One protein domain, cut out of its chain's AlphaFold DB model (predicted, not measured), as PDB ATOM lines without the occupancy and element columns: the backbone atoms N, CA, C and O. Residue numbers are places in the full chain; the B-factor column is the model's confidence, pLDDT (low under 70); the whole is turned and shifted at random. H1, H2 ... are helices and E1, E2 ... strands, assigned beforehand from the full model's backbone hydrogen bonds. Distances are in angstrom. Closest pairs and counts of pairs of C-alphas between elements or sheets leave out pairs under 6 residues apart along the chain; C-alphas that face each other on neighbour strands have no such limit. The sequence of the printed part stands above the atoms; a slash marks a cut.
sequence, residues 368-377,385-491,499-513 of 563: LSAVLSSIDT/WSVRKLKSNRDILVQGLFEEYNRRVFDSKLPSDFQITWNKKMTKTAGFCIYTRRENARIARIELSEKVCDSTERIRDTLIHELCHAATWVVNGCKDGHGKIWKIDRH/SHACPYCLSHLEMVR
ATOM      1  N   LEU A 368      45.691 137.910  59.129       60.50
ATOM      2  CA  LEU A 368      46.285 137.272  57.961       60.50
ATOM      3  C   LEU A 368      47.643 136.667  58.333       60.50
ATOM      4  O   LEU A 368      47.786 135.451  58.259       60.50
ATOM      5  N   SER A 369      48.586 137.456  58.856       62.91
ATOM      6  CA  SER A 369      49.881 136.984  59.376       62.91
ATOM      7  C   SER A 369      49.747 135.817  60.368       62.91
ATOM      8  O   SER A 369      50.472 134.822  60.267       62.91
ATOM      9  N   ALA A 370      48.762 135.860  61.274       59.50
ATOM     10  CA  ALA A 370      48.504 134.774  62.225       59.50
ATOM     11  C   ALA A 370      48.074 133.447  61.556       59.50
ATOM     12  O   ALA A 370      48.376 132.366  62.070       59.50
ATOM     13  N   VAL A 371      47.389 133.505  60.410       59.72
ATOM     14  CA  VAL A 371      46.982 132.316  59.644       59.72
ATOM     15  C   VAL A 371      48.057 131.897  58.637       59.72
ATOM     16  O   VAL A 371      48.316 130.701  58.524       59.72
ATOM     17  N   LEU A 372      48.756 132.836  57.993       62.47
ATOM     18  CA  LEU A 372      49.897 132.560  57.108       62.47
ATOM     19  C   LEU A 372      51.033 131.841  57.854       62.47
ATOM     20  O   LEU A 372      51.472 130.773  57.433       62.47
ATOM     21  N   SER A 373      51.428 132.334  59.030       59.91
ATOM     22  CA  SER A 373      52.423 131.663  59.889       59.91
ATOM     23  C   SER A 373      51.973 130.280  60.400       59.91
ATOM     24  O   SER A 373      52.806 129.445  60.767       59.91
ATOM     25  N   SER A 374      50.663 130.004  60.365       55.25
ATOM     26  CA  SER A 374      50.064 128.695  60.664       55.25
ATOM     27  C   SER A 374      49.934 127.774  59.436       55.25
ATOM     28  O   SER A 374      49.592 126.604  59.600       55.25
ATOM     29  N   ILE A 375      50.192 128.267  58.217       53.88
ATOM     30  CA  ILE A 375      50.325 127.450  56.995       53.88
ATOM     31  C   ILE A 375      51.746 126.886  56.913       53.88
ATOM     32  O   ILE A 375      51.921 125.689  56.691       53.88
ATOM     33  N   ASP A 376      52.754 127.722  57.170       46.81
ATOM     34  CA  ASP A 376      54.165 127.356  57.004       46.81
ATOM     35  C   ASP A 376      54.725 126.470  58.152       46.81
ATOM     36  O   ASP A 376      55.863 126.007  58.070       46.81
ATOM     37  N   THR A 377      53.950 126.161  59.214       45.12
ATOM     38  CA  THR A 377      54.356 125.196  60.268       45.12
ATOM     39  C   THR A 377      53.226 124.256  60.761       45.12
ATOM     40  O   THR A 377      52.250 124.708  61.361       45.12
ATOM     41  N   TRP A 385      40.974 131.486  68.227       54.78
ATOM     42  CA  TRP A 385      40.245 132.660  67.764       54.78
ATOM     43  C   TRP A 385      38.787 132.560  68.236       54.78
ATOM     44  O   TRP A 385      37.987 131.787  67.715       54.78
ATOM     45  N   SER A 386      38.434 133.375  69.235       56.75
ATOM     46  CA  SER A 386      37.059 133.515  69.720       56.75
ATOM     47  C   SER A 386      36.076 133.743  68.567       56.75
ATOM     48  O   SER A 386      36.186 134.732  67.835       56.75
ATOM     49  N   VAL A 387      35.070 132.866  68.464       58.72
ATOM     50  CA  VAL A 387      34.022 132.847  67.422       58.72
ATOM     51  C   VAL A 387      33.391 134.231  67.194       58.72
ATOM     52  O   VAL A 387      33.053 134.595  66.068       58.72
ATOM     53  N   ARG A 388      33.291 135.053  68.250       56.06
ATOM     54  CA  ARG A 388      32.778 136.430  68.172       56.06
ATOM     55  C   ARG A 388      33.688 137.365  67.365       56.06
ATOM     56  O   ARG A 388      33.168 138.130  66.562       56.06
ATOM     57  N   LYS A 389      35.014 137.305  67.553       63.75
ATOM     58  CA  LYS A 389      35.985 138.105  66.779       63.75
ATOM     59  C   LYS A 389      36.160 137.531  65.365       63.75
ATOM     60  O   LYS A 389      36.419 138.293  64.443       63.75
ATOM     61  N   LEU A 390      35.975 136.218  65.171       68.12
ATOM     62  CA  LEU A 390      36.017 135.612  63.835       68.12
ATOM     63  C   LEU A 390      34.850 136.100  62.972       68.12
ATOM     64  O   LEU A 390      35.061 136.525  61.841       68.12
ATOM     65  N   LYS A 391      33.623 136.121  63.512       71.25
ATOM     66  CA  LYS A 391      32.434 136.533  62.748       71.25
ATOM     67  C   LYS A 391      32.505 137.967  62.200       71.25
ATOM     68  O   LYS A 391      31.917 138.218  61.152       71.25
ATOM     69  N   SER A 392      33.220 138.871  62.872       71.38
ATOM     70  CA  SER A 392      33.431 140.254  62.414       71.38
ATOM     71  C   SER A 392      34.496 140.400  61.321       71.38
ATOM     72  O   SER A 392      34.453 141.367  60.571       71.38
ATOM     73  N   ASN A 393      35.443 139.461  61.229       81.81
ATOM     74  CA  ASN A 393      36.656 139.599  60.410       81.81
ATOM     75  C   ASN A 393      36.797 138.493  59.344       81.81
ATOM     76  O   ASN A 393      37.762 138.492  58.582       81.81
ATOM     77  N   ARG A 394      35.867 137.529  59.295       87.00
ATOM     78  CA  ARG A 394      35.902 136.367  58.389       87.00
ATOM     79  C   ARG A 394      36.033 136.744  56.912       87.00
ATOM     80  O   ARG A 394      36.590 135.970  56.151       87.00
ATOM     81  N   ASP A 395      35.506 137.902  56.524       89.75
ATOM     82  CA  ASP A 395      35.513 138.387  55.146       89.75
ATOM     83  C   ASP A 395      36.935 138.811  54.739       89.75
ATOM     84  O   ASP A 395      37.438 138.363  53.714       89.75
ATOM     85  N   ILE A 396      37.635 139.531  55.626       89.00
ATOM     86  CA  ILE A 396      39.063 139.876  55.498       89.00
ATOM     87  C   ILE A 396      39.922 138.600  55.469       89.00
ATOM     88  O   ILE A 396      40.822 138.472  54.644       89.00
ATOM     89  N   LEU A 397      39.621 137.627  56.341       89.38
ATOM     90  CA  LEU A 397      40.319 136.338  56.377       89.38
ATOM     91  C   LEU A 397      40.141 135.545  55.070       89.38
ATOM     92  O   LEU A 397      41.116 135.014  54.548       89.38
ATOM     93  N   VAL A 398      38.917 135.459  54.541       93.69
ATOM     94  CA  VAL A 398      38.626 134.779  53.268       93.69
ATOM     95  C   VAL A 398      39.318 135.475  52.100       93.69
ATOM     96  O   VAL A 398      39.885 134.786  51.256       93.69
ATOM     97  N   GLN A 399      39.324 136.810  52.067       92.50
ATOM     98  CA  GLN A 399      40.010 137.572  51.025       92.50
ATOM     99  C   GLN A 399      41.529 137.333  51.056       92.50
ATOM    100  O   GLN A 399      42.087 136.904  50.052       92.50
ATOM    101  N   GLY A 400      42.190 137.520  52.203       91.56
ATOM    102  CA  GLY A 400      43.642 137.324  52.305       91.56
ATOM    103  C   GLY A 400      44.082 135.870  52.075       91.56
ATOM    104  O   GLY A 400      45.137 135.625  51.491       91.56
ATOM    105  N   LEU A 401      43.255 134.888  52.461       93.88
ATOM    106  CA  LEU A 401      43.470 133.484  52.094       93.88
ATOM    107  C   LEU A 401      43.315 133.251  50.585       93.88
ATOM    108  O   LEU A 401      44.113 132.520  50.009       93.88
ATOM    109  N   PHE A 402      42.310 133.850  49.940       95.62
ATOM    110  CA  PHE A 402      42.139 133.750  48.490       95.62
ATOM    111  C   PHE A 402      43.323 134.364  47.738       95.62
ATOM    112  O   PHE A 402      43.858 133.718  46.840       95.62
ATOM    113  N   GLU A 403      43.758 135.565  48.119       93.88
ATOM    114  CA  GLU A 403      44.906 136.248  47.516       93.88
ATOM    115  C   GLU A 403      46.177 135.389  47.626       93.88
ATOM    116  O   GLU A 403      46.847 135.143  46.619       93.88
ATOM    117  N   GLU A 404      46.461 134.833  48.809       92.81
ATOM    118  CA  GLU A 404      47.627 133.967  49.010       92.81
ATOM    119  C   GLU A 404      47.510 132.624  48.270       92.81
ATOM    120  O   GLU A 404      48.498 132.148  47.709       92.81
ATOM    121  N   TYR A 405      46.327 132.003  48.219       94.31
ATOM    122  CA  TYR A 405      46.136 130.748  47.487       94.31
ATOM    123  C   TYR A 405      46.178 130.933  45.975       94.31
ATOM    124  O   TYR A 405      46.801 130.123  45.289       94.31
ATOM    125  N   ASN A 406      45.597 132.009  45.445       94.94
ATOM    126  CA  ASN A 406      45.729 132.349  44.035       94.94
ATOM    127  C   ASN A 406      47.215 132.520  43.681       94.94
ATOM    128  O   ASN A 406      47.705 131.872  42.759       94.94
ATOM    129  N   ARG A 407      47.959 133.277  44.501       94.06
ATOM    130  CA  ARG A 407      49.391 133.547  44.323       94.06
ATOM    131  C   ARG A 407      50.304 132.321  44.481       94.06
ATOM    132  O   ARG A 407      51.217 132.163  43.678       94.06
ATOM    133  N   ARG A 408      50.119 131.487  45.517       92.25
ATOM    134  CA  ARG A 408      51.011 130.344  45.832       92.25
ATOM    135  C   ARG A 408      50.608 129.014  45.181       92.25
ATOM    136  O   ARG A 408      51.474 128.160  45.031       92.25
ATOM    137  N   VAL A 409      49.323 128.792  44.890       90.50
ATOM    138  CA  VAL A 409      48.784 127.464  44.502       90.50
ATOM    139  C   VAL A 409      48.219 127.451  43.080       90.50
ATOM    140  O   VAL A 409      48.259 126.415  42.421       90.50
ATOM    141  N   PHE A 410      47.712 128.587  42.593       91.38
ATOM    142  CA  PHE A 410      47.067 128.688  41.279       91.38
ATOM    143  C   PHE A 410      47.816 129.606  40.295       91.38
ATOM    144  O   PHE A 410      47.253 129.964  39.264       91.38
ATOM    145  N   ASP A 411      49.069 129.977  40.578       92.12
ATOM    146  CA  ASP A 411      49.931 130.850  39.755       92.12
ATOM    147  C   ASP A 411      49.266 132.178  39.319       92.12
ATOM    148  O   ASP A 411      49.478 132.660  38.205       92.12
ATOM    149  N   SER A 412      48.404 132.744  40.167       93.19
ATOM    150  CA  SER A 412      47.547 133.907  39.881       93.19
ATOM    151  C   SER A 412      46.593 133.732  38.679       93.19
ATOM    152  O   SER A 412      46.159 134.716  38.082       93.19
ATOM    153  N   LYS A 413      46.248 132.488  38.308       92.25
ATOM    154  CA  LYS A 413      45.378 132.159  37.156       92.25
ATOM    155  C   LYS A 413      43.878 132.272  37.450       92.25
ATOM    156  O   LYS A 413      43.082 132.180  36.515       92.25
ATOM    157  N   LEU A 414      43.468 132.448  38.708       92.50
ATOM    158  CA  LEU A 414      42.086 132.814  39.034       92.50
ATOM    159  C   LEU A 414      41.935 134.348  38.950       92.50
ATOM    160  O   LEU A 414      42.849 135.057  39.376       92.50
ATOM    161  N   PRO A 415      40.812 134.885  38.431       91.94
ATOM    162  CA  PRO A 415      40.583 136.332  38.365       91.94
ATOM    163  C   PRO A 415      40.723 137.024  39.727       91.94
ATOM    164  O   PRO A 415      40.350 136.457  40.750       91.94
ATOM    165  N   SER A 416      41.226 138.259  39.767       88.50
ATOM    166  CA  SER A 416      41.350 139.018  41.023       88.50
ATOM    167  C   SER A 416      40.002 139.487  41.587       88.50
ATOM    168  O   SER A 416      39.897 139.731  42.785       88.50
ATOM    169  N   ASP A 417      38.956 139.553  40.760       89.25
ATOM    170  CA  ASP A 417      37.568 139.860  41.127       89.25
ATOM    171  C   ASP A 417      36.738 138.607  41.486       89.25
ATOM    172  O   ASP A 417      35.503 138.623  41.431       89.25
ATOM    173  N   PHE A 418      37.399 137.496  41.845       93.56
ATOM    174  CA  PHE A 418      36.742 136.214  42.096       93.56
ATOM    175  C   PHE A 418      35.666 136.303  43.192       93.56
ATOM    176  O   PHE A 418      35.919 136.660  44.343       93.56
ATOM    177  N   GLN A 419      34.438 135.917  42.846       94.44
ATOM    178  CA  GLN A 419      33.284 136.076  43.730       94.44
ATOM    179  C   GLN A 419      33.218 134.964  44.786       94.44
ATOM    180  O   GLN A 419      32.833 133.830  44.490       94.44
ATOM    181  N   ILE A 420      33.520 135.316  46.038       96.44
ATOM    182  CA  ILE A 420      33.310 134.475  47.226       96.44
ATOM    183  C   ILE A 420      32.217 135.119  48.088       96.44
ATOM    184  O   ILE A 420      32.263 136.316  48.363       96.44
ATOM    185  N   THR A 421      31.207 134.350  48.502       95.75
ATOM    186  CA  THR A 421      30.031 134.885  49.218       95.75
ATOM    187  C   THR A 421      29.560 133.973  50.355       95.75
ATOM    188  O   THR A 421      29.811 132.770  50.351       95.75
ATOM    189  N   TRP A 422      28.852 134.529  51.347       95.12
ATOM    190  CA  TRP A 422      28.382 133.778  52.520       95.12
ATOM    191  C   TRP A 422      26.905 133.392  52.446       95.12
ATOM    192  O   TRP A 422      26.011 134.237  52.563       95.12
ATOM    193  N   ASN A 423      26.635 132.091  52.381       93.81
ATOM    194  CA  ASN A 423      25.287 131.547  52.402       93.81
ATOM    195  C   ASN A 423      24.847 131.194  53.839       93.81
ATOM    196  O   ASN A 423      25.355 130.277  54.485       93.81
ATOM    197  N   LYS A 424      23.839 131.921  54.343       92.69
ATOM    198  CA  LYS A 424      23.255 131.750  55.693       92.69
ATOM    199  C   LYS A 424      22.279 130.571  55.819       92.69
ATOM    200  O   LYS A 424      21.907 130.200  56.936       92.69
ATOM    201  N   LYS A 425      21.828 130.014  54.691       91.69
ATOM    202  CA  LYS A 425      20.886 128.884  54.623       91.69
ATOM    203  C   LYS A 425      21.593 127.542  54.413       91.69
ATOM    204  O   LYS A 425      21.030 126.521  54.793       91.69
ATOM    205  N   MET A 426      22.802 127.539  53.849       88.81
ATOM    206  CA  MET A 426      23.570 126.323  53.580       88.81
ATOM    207  C   MET A 426      23.987 125.613  54.876       88.81
ATOM    208  O   MET A 426      24.685 126.186  55.711       88.81
ATOM    209  N   THR A 427      23.543 124.366  55.046       88.44
ATOM    210  CA  THR A 427      23.830 123.518  56.223       88.44
ATOM    211  C   THR A 427      24.243 122.084  55.883       88.44
ATOM    212  O   THR A 427      24.619 121.349  56.787       88.44
ATOM    213  N   LYS A 428      24.146 121.665  54.611       87.38
ATOM    214  CA  LYS A 428      24.497 120.301  54.168       87.38
ATOM    215  C   LYS A 428      25.979 120.144  53.813       87.38
ATOM    216  O   LYS A 428      26.526 119.068  54.010       87.38
ATOM    217  N   THR A 429      26.601 121.202  53.297       89.00
ATOM    218  CA  THR A 429      28.017 121.267  52.909       89.00
ATOM    219  C   THR A 429      28.682 122.475  53.569       89.00
ATOM    220  O   THR A 429      28.003 123.397  54.039       89.00
ATOM    221  N   ALA A 430      30.015 122.461  53.634       91.44
ATOM    222  CA  ALA A 430      30.794 123.577  54.168       91.44
ATOM    223  C   ALA A 430      30.919 124.724  53.150       91.44
ATOM    224  O   ALA A 430      30.740 125.891  53.511       91.44
ATOM    225  N   GLY A 431      31.154 124.372  51.884       92.94
ATOM    226  CA  GLY A 431      31.202 125.262  50.731       92.94
ATOM    227  C   GLY A 431      30.379 124.719  49.558       92.94
ATOM    228  O   GLY A 431      29.731 123.671  49.677       92.94
ATOM    229  N   PHE A 432      30.356 125.476  48.459       92.38
ATOM    230  CA  PHE A 432      29.867 125.034  47.155       92.38
ATOM    231  C   PHE A 432      30.389 125.935  46.018       92.38
ATOM    232  O   PHE A 432      30.072 127.128  45.965       92.38
ATOM    233  N   CYS A 433      31.154 125.373  45.083       93.94
ATOM    234  CA  CYS A 433      31.576 126.040  43.851       93.94
ATOM    235  C   CYS A 433      30.479 125.999  42.765       93.94
ATOM    236  O   CYS A 433      29.944 124.942  42.423       93.94
ATOM    237  N   ILE A 434      30.155 127.161  42.186       92.69
ATOM    238  CA  ILE A 434      29.142 127.326  41.136       92.69
ATOM    239  C   ILE A 434      29.795 127.773  39.829       92.69
ATOM    240  O   ILE A 434      30.318 128.882  39.706       92.69
ATOM    241  N   TYR A 435      29.673 126.915  38.824       92.69
ATOM    242  CA  TYR A 435      30.193 127.108  37.473       92.69
ATOM    243  C   TYR A 435      29.237 127.932  36.604       92.69
ATOM    244  O   TYR A 435      28.015 127.875  36.750       92.69
ATOM    245  N   THR A 436      29.776 128.701  35.664       92.00
ATOM    246  CA  THR A 436      29.023 129.445  34.647       92.00
ATOM    247  C   THR A 436      29.879 129.575  33.379       92.00
ATOM    248  O   THR A 436      31.104 129.667  33.456       92.00
ATOM    249  N   ARG A 437      29.249 129.573  32.200       91.25
ATOM    250  CA  ARG A 437      29.888 129.844  30.900       91.25
ATOM    251  C   ARG A 437      29.193 131.055  30.272       91.25
ATOM    252  O   ARG A 437      27.969 131.136  30.330       91.25
ATOM    253  N   ARG A 438      29.956 131.996  29.718       88.19
ATOM    254  CA  ARG A 438      29.461 133.179  28.984       88.19
ATOM    255  C   ARG A 438      30.460 133.516  27.893       88.19
ATOM    256  O   ARG A 438      31.637 133.550  28.211       88.19
ATOM    257  N   GLU A 439      30.010 133.770  26.663       81.19
ATOM    258  CA  GLU A 439      30.845 134.379  25.603       81.19
ATOM    259  C   GLU A 439      32.254 133.745  25.506       81.19
ATOM    260  O   GLU A 439      33.283 134.411  25.538       81.19
ATOM    261  N   ASN A 440      32.287 132.406  25.467       83.12
ATOM    262  CA  ASN A 440      33.474 131.534  25.518       83.12
ATOM    263  C   ASN A 440      34.346 131.561  26.794       83.12
ATOM    264  O   ASN A 440      35.114 130.621  27.000       83.12
ATOM    265  N   ALA A 441      34.161 132.509  27.712       87.31
ATOM    266  CA  ALA A 441      34.764 132.482  29.042       87.31
ATOM    267  C   ALA A 441      34.126 131.424  29.971       87.31
ATOM    268  O   ALA A 441      32.905 131.200  29.986       87.31
ATOM    269  N   ARG A 442      34.969 130.799  30.803       92.88
ATOM    270  CA  ARG A 442      34.579 129.916  31.914       92.88
ATOM    271  C   ARG A 442      34.748 130.676  33.224       92.88
ATOM    272  O   ARG A 442      35.843 131.119  33.543       92.88
ATOM    273  N   ILE A 443      33.658 130.823  33.970       93.12
ATOM    274  CA  ILE A 443      33.584 131.599  35.212       93.12
ATOM    275  C   ILE A 443      33.188 130.654  36.351       93.12
ATOM    276  O   ILE A 443      32.342 129.775  36.164       93.12
ATOM    277  N   ALA A 444      33.769 130.843  37.531       95.00
ATOM    278  CA  ALA A 444      33.348 130.199  38.771       95.00
ATOM    279  C   ALA A 444      33.068 131.257  39.850       95.00
ATOM    280  O   ALA A 444      33.566 132.379  39.777       95.00
ATOM    281  N   ARG A 445      32.260 130.889  40.845       95.44
ATOM    282  CA  ARG A 445      32.068 131.627  42.102       95.44
ATOM    283  C   ARG A 445      31.880 130.636  43.245       95.44
ATOM    284  O   ARG A 445      31.415 129.525  43.003       95.44
ATOM    285  N   ILE A 446      32.195 131.030  44.473       96.56
ATOM    286  CA  ILE A 446      32.118 130.156  45.652       96.56
ATOM    287  C   ILE A 446      31.091 130.703  46.646       96.56
ATOM    288  O   ILE A 446      31.075 131.893  46.969       96.56
ATOM    289  N   GLU A 447      30.250 129.815  47.171       96.19
ATOM    290  CA  GLU A 447      29.432 130.075  48.355       96.19
ATOM    291  C   GLU A 447      30.014 129.322  49.563       96.19
ATOM    292  O   GLU A 447      30.324 128.137  49.467       96.19
ATOM    293  N   LEU A 448      30.156 129.988  50.712       95.94
ATOM    294  CA  LEU A 448      30.618 129.403  51.980       95.94
ATOM    295  C   LEU A 448      29.508 129.443  53.038       95.94
ATOM    296  O   LEU A 448      28.760 130.418  53.145       95.94
ATOM    297  N   SER A 449      29.381 128.390  53.847       95.00
ATOM    298  CA  SER A 449      28.346 128.305  54.882       95.00
ATOM    299  C   SER A 449      28.714 129.114  56.128       95.00
ATOM    300  O   SER A 449      29.661 128.782  56.837       95.00
ATOM    301  N   GLU A 450      27.873 130.087  56.495       91.56
ATOM    302  CA  GLU A 450      27.980 130.813  57.778       91.56
ATOM    303  C   GLU A 450      27.741 129.916  59.016       91.56
ATOM    304  O   GLU A 450      27.955 130.356  60.144       91.56
ATOM    305  N   LYS A 451      27.272 128.674  58.828       89.75
ATOM    306  CA  LYS A 451      26.936 127.735  59.911       89.75
ATOM    307  C   LYS A 451      27.889 126.546  60.038       89.75
ATOM    308  O   LYS A 451      27.892 125.922  61.092       89.75
ATOM    309  N   VAL A 452      28.629 126.210  58.981       89.12
ATOM    310  CA  VAL A 452      29.543 125.051  58.941       89.12
ATOM    311  C   VAL A 452      31.011 125.491  58.884       89.12
ATOM    312  O   VAL A 452      31.879 124.785  59.387       89.12
ATOM    313  N   CYS A 453      31.300 126.677  58.337       89.88
ATOM    314  CA  CYS A 453      32.616 127.310  58.433       89.88
ATOM    315  C   CYS A 453      32.664 128.242  59.659       89.88
ATOM    316  O   CYS A 453      32.675 129.466  59.532       89.88
ATOM    317  N   ASP A 454      32.621 127.646  60.853       87.50
ATOM    318  CA  ASP A 454      32.547 128.333  62.152       87.50
ATOM    319  C   ASP A 454      33.913 128.573  62.828       87.50
ATOM    320  O   ASP A 454      33.994 129.352  63.780       87.50
ATOM    321  N   SER A 455      34.984 127.961  62.311       85.69
ATOM    322  CA  SER A 455      36.373 128.162  62.741       85.69
ATOM    323  C   SER A 455      37.291 128.598  61.594       85.69
ATOM    324  O   SER A 455      36.998 128.393  60.415       85.69
ATOM    325  N   THR A 456      38.440 129.176  61.943       86.06
ATOM    326  CA  THR A 456      39.494 129.602  61.006       86.06
ATOM    327  C   THR A 456      40.006 128.455  60.141       86.06
ATOM    328  O   THR A 456      40.120 128.602  58.930       86.06
ATOM    329  N   GLU A 457      40.268 127.297  60.750       85.62
ATOM    330  CA  GLU A 457      40.730 126.092  60.057       85.62
ATOM    331  C   GLU A 457      39.654 125.540  59.115       85.62
ATOM    332  O   GLU A 457      39.960 125.162  57.988       85.62
ATOM    333  N   ARG A 458      38.376 125.567  59.527       90.00
ATOM    334  CA  ARG A 458      37.257 125.176  58.656       90.00
ATOM    335  C   ARG A 458      37.114 126.101  57.454       90.00
ATOM    336  O   ARG A 458      36.899 125.601  56.354       90.00
ATOM    337  N   ILE A 459      37.259 127.413  57.649       92.56
ATOM    338  CA  ILE A 459      37.272 128.402  56.562       92.56
ATOM    339  C   ILE A 459      38.437 128.120  55.611       92.56
ATOM    340  O   ILE A 459      38.209 127.980  54.414       92.56
ATOM    341  N   ARG A 460      39.656 127.976  56.146       92.31
ATOM    342  CA  ARG A 460      40.885 127.692  55.393       92.31
ATOM    343  C   ARG A 460      40.738 126.455  54.506       92.31
ATOM    344  O   ARG A 460      40.882 126.550  53.290       92.31
ATOM    345  N   ASP A 461      40.405 125.319  55.116       90.50
ATOM    346  CA  ASP A 461      40.376 124.013  54.449       90.50
ATOM    347  C   ASP A 461      39.215 123.906  53.446       90.50
ATOM    348  O   ASP A 461      39.359 123.278  52.398       90.50
ATOM    349  N   THR A 462      38.080 124.557  53.726       94.19
ATOM    350  CA  THR A 462      36.942 124.616  52.793       94.19
ATOM    351  C   THR A 462      37.217 125.570  51.631       94.19
ATOM    352  O   THR A 462      36.875 125.259  50.496       94.19
ATOM    353  N   LEU A 463      37.850 126.720  51.874       95.25
ATOM    354  CA  LEU A 463      38.120 127.696  50.821       95.25
ATOM    355  C   LEU A 463      39.089 127.136  49.773       95.25
ATOM    356  O   LEU A 463      38.773 127.185  48.590       95.25
ATOM    357  N   ILE A 464      40.216 126.542  50.184       93.44
ATOM    358  CA  ILE A 464      41.146 125.924  49.222       93.44
ATOM    359  C   ILE A 464      40.487 124.765  48.455       93.44
ATOM    360  O   ILE A 464      40.726 124.599  47.262       93.44
ATOM    361  N   HIS A 465      39.596 124.014  49.106       92.31
ATOM    362  CA  HIS A 465      38.820 122.942  48.486       92.31
ATOM    363  C   HIS A 465      37.887 123.458  47.375       92.31
ATOM    364  O   HIS A 465      37.931 122.963  46.250       92.31
ATOM    365  N   GLU A 466      37.074 124.482  47.645       95.00
ATOM    366  CA  GLU A 466      36.197 125.074  46.625       95.00
ATOM    367  C   GLU A 466      36.986 125.841  45.541       95.00
ATOM    368  O   GLU A 466      36.542 125.915  44.394       95.00
ATOM    369  N   LEU A 467      38.185 126.355  45.850       93.94
ATOM    370  CA  LEU A 467      39.085 126.950  44.854       93.94
ATOM    371  C   LEU A 467      39.716 125.902  43.922       93.94
ATOM    372  O   LEU A 467      39.890 126.193  42.741       93.94
ATOM    373  N   CYS A 468      39.989 124.677  44.385       92.06
ATOM    374  CA  CYS A 468      40.402 123.581  43.500       92.06
ATOM    375  C   CYS A 468      39.309 123.235  42.474       92.06
ATOM    376  O   CYS A 468      39.610 123.144  41.283       92.06
ATOM    377  N   HIS A 469      38.042 123.131  42.905       92.00
ATOM    378  CA  HIS A 469      36.881 123.006  42.002       92.00
ATOM    379  C   HIS A 469      36.794 124.179  41.009       92.00
ATOM    380  O   HIS A 469      36.505 123.992  39.826       92.00
ATOM    381  N   ALA A 470      37.057 125.410  41.461       93.69
ATOM    382  CA  ALA A 470      37.064 126.578  40.584       93.69
ATOM    383  C   ALA A 470      38.204 126.530  39.548       93.69
ATOM    384  O   ALA A 470      37.988 126.864  38.382       93.69
ATOM    385  N   ALA A 471      39.401 126.090  39.947       91.88
ATOM    386  CA  ALA A 471      40.580 126.024  39.089       91.88
ATOM    387  C   ALA A 471      40.461 124.955  37.990       91.88
ATOM    388  O   ALA A 471      40.779 125.252  36.836       91.88
ATOM    389  N   THR A 472      39.939 123.759  38.293       91.19
ATOM    390  CA  THR A 472      39.702 122.721  37.269       91.19
ATOM    391  C   THR A 472      38.736 123.210  36.188       91.19
ATOM    392  O   THR A 472      38.977 122.987  34.998       91.19
ATOM    393  N   TRP A 473      37.697 123.962  36.564       92.19
ATOM    394  CA  TRP A 473      36.770 124.571  35.612       92.19
ATOM    395  C   TRP A 473      37.374 125.743  34.830       92.19
ATOM    396  O   TRP A 473      37.317 125.753  33.600       92.19
ATOM    397  N   VAL A 474      37.936 126.744  35.511       91.56
ATOM    398  CA  VAL A 474      38.430 127.971  34.865       91.56
ATOM    399  C   VAL A 474      39.671 127.667  34.028       91.56
ATOM    400  O   VAL A 474      39.660 127.895  32.816       91.56
ATOM    401  N   VAL A 475      40.706 127.087  34.643       89.44
ATOM    402  CA  VAL A 475      42.023 126.871  34.028       89.44
ATOM    403  C   VAL A 475      42.001 125.651  33.108       89.44
ATOM    404  O   VAL A 475      42.207 125.794  31.904       89.44
ATOM    405  N   ASN A 476      41.703 124.457  33.635       87.56
ATOM    406  CA  ASN A 476      41.780 123.220  32.845       87.56
ATOM    407  C   ASN A 476      40.579 123.014  31.904       87.56
ATOM    408  O   ASN A 476      40.699 122.294  30.918       87.56
ATOM    409  N   GLY A 477      39.433 123.644  32.176       87.62
ATOM    410  CA  GLY A 477      38.206 123.475  31.390       87.62
ATOM    411  C   GLY A 477      37.392 122.226  31.710       87.62
ATOM    412  O   GLY A 477      36.426 121.936  31.008       87.62
ATOM    413  N   CYS A 478      37.744 121.509  32.774       83.94
ATOM    414  CA  CYS A 478      37.100 120.267  33.170       83.94
ATOM    415  C   CYS A 478      36.155 120.519  34.347       83.94
ATOM    416  O   CYS A 478      36.601 120.844  35.444       83.94
ATOM    417  N   LYS A 479      34.849 120.307  34.146       81.56
ATOM    418  CA  LYS A 479      33.869 120.230  35.243       81.56
ATOM    419  C   LYS A 479      33.854 118.813  35.836       81.56
ATOM    420  O   LYS A 479      32.834 118.127  35.812       81.56
ATOM    421  N   ASP A 480      35.018 118.372  36.293       73.38
ATOM    422  CA  ASP A 480      35.214 117.102  36.990       73.38
ATOM    423  C   ASP A 480      35.142 117.327  38.514       73.38
ATOM    424  O   ASP A 480      35.285 118.457  38.983       73.38
ATOM    425  N   GLY A 481      34.886 116.267  39.279       78.38
ATOM    426  CA  GLY A 481      34.912 116.285  40.741       78.38
ATOM    427  C   GLY A 481      36.330 116.075  41.269       78.38
ATOM    428  O   GLY A 481      37.269 116.778  40.904       78.38
ATOM    429  N   HIS A 482      36.513 115.058  42.112       80.62
ATOM    430  CA  HIS A 482      37.837 114.641  42.591       80.62
ATOM    431  C   HIS A 482      38.485 113.640  41.615       80.62
ATOM    432  O   HIS A 482      38.912 112.549  42.011       80.62
ATOM    433  N   GLY A 483      38.479 113.988  40.327       70.81
ATOM    434  CA  GLY A 483      39.079 113.200  39.252       70.81
ATOM    435  C   GLY A 483      40.574 113.474  39.069       70.81
ATOM    436  O   GLY A 483      41.200 114.210  39.830       70.81
ATOM    437  N   LYS A 484      41.164 112.890  38.019       69.50
ATOM    438  CA  LYS A 484      42.628 112.793  37.763       69.50
ATOM    439  C   LYS A 484      43.439 114.084  37.907       69.50
ATOM    440  O   LYS A 484      44.637 114.006  38.195       69.50
ATOM    441  N   ILE A 485      42.819 115.237  37.653       75.06
ATOM    442  CA  ILE A 485      43.454 116.559  37.743       75.06
ATOM    443  C   ILE A 485      43.647 116.956  39.213       75.06
ATOM    444  O   ILE A 485      44.726 117.414  39.586       75.06
ATOM    445  N   TRP A 486      42.651 116.706  40.067       75.50
ATOM    446  CA  TRP A 486      42.723 116.979  41.499       75.50
ATOM    447  C   TRP A 486      43.082 115.720  42.286       75.50
ATOM    448  O   TRP A 486      42.250 115.020  42.866       75.50
ATOM    449  N   LYS A 487      44.384 115.454  42.337       69.75
ATOM    450  CA  LYS A 487      44.941 114.362  43.133       69.75
ATOM    451  C   LYS A 487      44.859 114.703  44.620       69.75
ATOM    452  O   LYS A 487      45.266 115.783  45.042       69.75
ATOM    453  N   ILE A 488      44.373 113.753  45.415       62.75
ATOM    454  CA  ILE A 488      44.458 113.778  46.877       62.75
ATOM    455  C   ILE A 488      45.304 112.576  47.285       62.75
ATOM    456  O   ILE A 488      44.862 111.435  47.137       62.75
ATOM    457  N   ASP A 489      46.508 112.820  47.803       54.72
ATOM    458  CA  ASP A 489      47.422 111.757  48.226       54.72
ATOM    459  C   ASP A 489      46.921 111.062  49.498       54.72
ATOM    460  O   ASP A 489      47.250 111.404  50.633       54.72
ATOM    461  N   ARG A 490      46.086 110.040  49.289       59.62
ATOM    462  CA  ARG A 490      45.574 109.153  50.330       59.62
ATOM    463  C   ARG A 490      45.641 107.712  49.841       59.62
ATOM    464  O   ARG A 490      44.933 107.328  48.916       59.62
ATOM    465  N   HIS A 491      46.484 106.896  50.473       57.88
ATOM    466  CA  HIS A 491      46.668 105.501  50.072       57.88
ATOM    467  C   HIS A 491      45.343 104.721  50.119       57.88
ATOM    468  O   HIS A 491      44.695 104.622  51.160       57.88
ATOM    469  N   SER A 499      31.419 103.697  47.175       80.69
ATOM    470  CA  SER A 499      30.538 104.058  48.298       80.69
ATOM    471  C   SER A 499      30.937 105.331  49.052       80.69
ATOM    472  O   SER A 499      30.100 105.894  49.758       80.69
ATOM    473  N   HIS A 500      32.190 105.793  48.959       83.25
ATOM    474  CA  HIS A 500      32.685 106.951  49.713       83.25
ATOM    475  C   HIS A 500      32.892 108.174  48.810       83.25
ATOM    476  O   HIS A 500      33.840 108.242  48.030       83.25
ATOM    477  N   ALA A 501      32.037 109.181  48.988       83.75
ATOM    478  CA  ALA A 501      32.193 110.512  48.407       83.75
ATOM    479  C   ALA A 501      33.066 111.434  49.285       83.75
ATOM    480  O   ALA A 501      33.395 111.121  50.434       83.75
ATOM    481  N   CYS A 502      33.420 112.610  48.765       81.56
ATOM    482  CA  CYS A 502      34.095 113.647  49.539       81.56
ATOM    483  C   CYS A 502      33.207 114.192  50.686       81.56
ATOM    484  O   CYS A 502      32.077 114.598  50.425       81.56
ATOM    485  N   PRO A 503      33.706 114.323  51.932       76.06
ATOM    486  CA  PRO A 503      32.919 114.855  53.052       76.06
ATOM    487  C   PRO A 503      32.676 116.379  53.019       76.06
ATOM    488  O   PRO A 503      31.938 116.875  53.868       76.06
ATOM    489  N   TYR A 504      33.288 117.126  52.093       75.81
ATOM    490  CA  TYR A 504      33.128 118.585  51.969       75.81
ATOM    491  C   TYR A 504      32.073 118.961  50.915       75.81
ATOM    492  O   TYR A 504      31.089 119.625  51.243       75.81
ATOM    493  N   CYS A 505      32.258 118.485  49.678       77.31
ATOM    494  CA  CYS A 505      31.443 118.804  48.497       77.31
ATOM    495  C   CYS A 505      30.502 117.672  48.034       77.31
ATOM    496  O   CYS A 505      29.700 117.879  47.126       77.31
ATOM    497  N   LEU A 506      30.606 116.468  48.618       80.06
ATOM    498  CA  LEU A 506      29.878 115.249  48.218       80.06
ATOM    499  C   LEU A 506      30.176 114.734  46.791       80.06
ATOM    500  O   LEU A 506      29.488 113.833  46.314       80.06
ATOM    501  N   SER A 507      31.218 115.236  46.118       79.75
ATOM    502  CA  SER A 507      31.676 114.693  44.830       79.75
ATOM    503  C   SER A 507      32.204 113.260  44.950       79.75
ATOM    504  O   SER A 507      32.801 112.882  45.963       79.75
ATOM    505  N   HIS A 508      32.031 112.481  43.880       81.06
ATOM    506  CA  HIS A 508      32.685 111.184  43.715       81.06
ATOM    507  C   HIS A 508      34.214 111.350  43.652       81.06
ATOM    508  O   HIS A 508      34.715 112.399  43.236       81.06
ATOM    509  N   LEU A 509      34.938 110.321  44.087       82.25
ATOM    510  CA  LEU A 509      36.401 110.256  44.071       82.25
ATOM    511  C   LEU A 509      36.863 109.435  42.858       82.25
ATOM    512  O   LEU A 509      36.122 108.576  42.396       82.25
ATOM    513  N   GLU A 510      38.093 109.617  42.376       78.00
ATOM    514  CA  GLU A 510      38.709 108.673  41.432       78.00
ATOM    515  C   GLU A 510      40.019 108.097  41.989       78.00
ATOM    516  O   GLU A 510      40.858 108.814  42.537       78.00
ATOM    517  N   MET A 511      40.236 106.785  41.829       75.56
ATOM    518  CA  MET A 511      41.524 106.175  42.169       75.56
ATOM    519  C   MET A 511      42.541 106.406  41.049       75.56
ATOM    520  O   MET A 511      42.671 105.603  40.122       75.56
ATOM    521  N   VAL A 512      43.316 107.483  41.175       71.31
ATOM    522  CA  VAL A 512      44.465 107.747  40.304       71.31
ATOM    523  C   VAL A 512      45.505 106.635  40.477       71.31
ATOM    524  O   VAL A 512      46.237 106.578  41.463       71.31
ATOM    525  N   ARG A 513      45.567 105.722  39.503       68.38
ATOM    526  CA  ARG A 513      46.628 104.713  39.411       68.38
ATOM    527  C   ARG A 513      47.941 105.407  39.049       68.38
ATOM    528  O   ARG A 513      48.009 106.090  38.028       68.38
TER     529      ARG A 513
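Overview. This is residues 368 to 377, 385 to 491 and 499 to 513 of the 563 residues of the protein "SprT-like domain-containing protein" of Trichoplax adhaerens (UniProt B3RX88). What shape? H3 covers one face of hairpin E2 E3 in the mixed sheet E1 E3 E2; H2 is beside H3. What size? The 132 printed residues, class mixed, are compact: radius of gyration of the C-alphas 14.9 A, spans 41 by 38 by 34 A.

Arrangement. Which strands pair? E1, residues 420 to 423, is parallel to E3, residues 441 to 449, with N 421 and O 446 2.9 A apart. E2, residues 431 to 438, forms an antiparallel hairpin with E3, with N 434 and O 445 2.8 A apart. Which helices touch? H3, residues 456 to 476, is on the sheet, over E3 and E2, and touches H2, residues 387 to 409. H2 has 15 of 19 O i to N i+4 pairs within hydrogen-bond range.

Along the chain. What comes first? H1, residues 368 to 372, begins at (46.285, 137.272, 57.961). How long is H3? It is 29.0 A.

Size, cuts and confidence. Any cuts? Residues 378 to 384 and 492 to 498 are not printed. Confidence? 23 residues have pLDDT under 70.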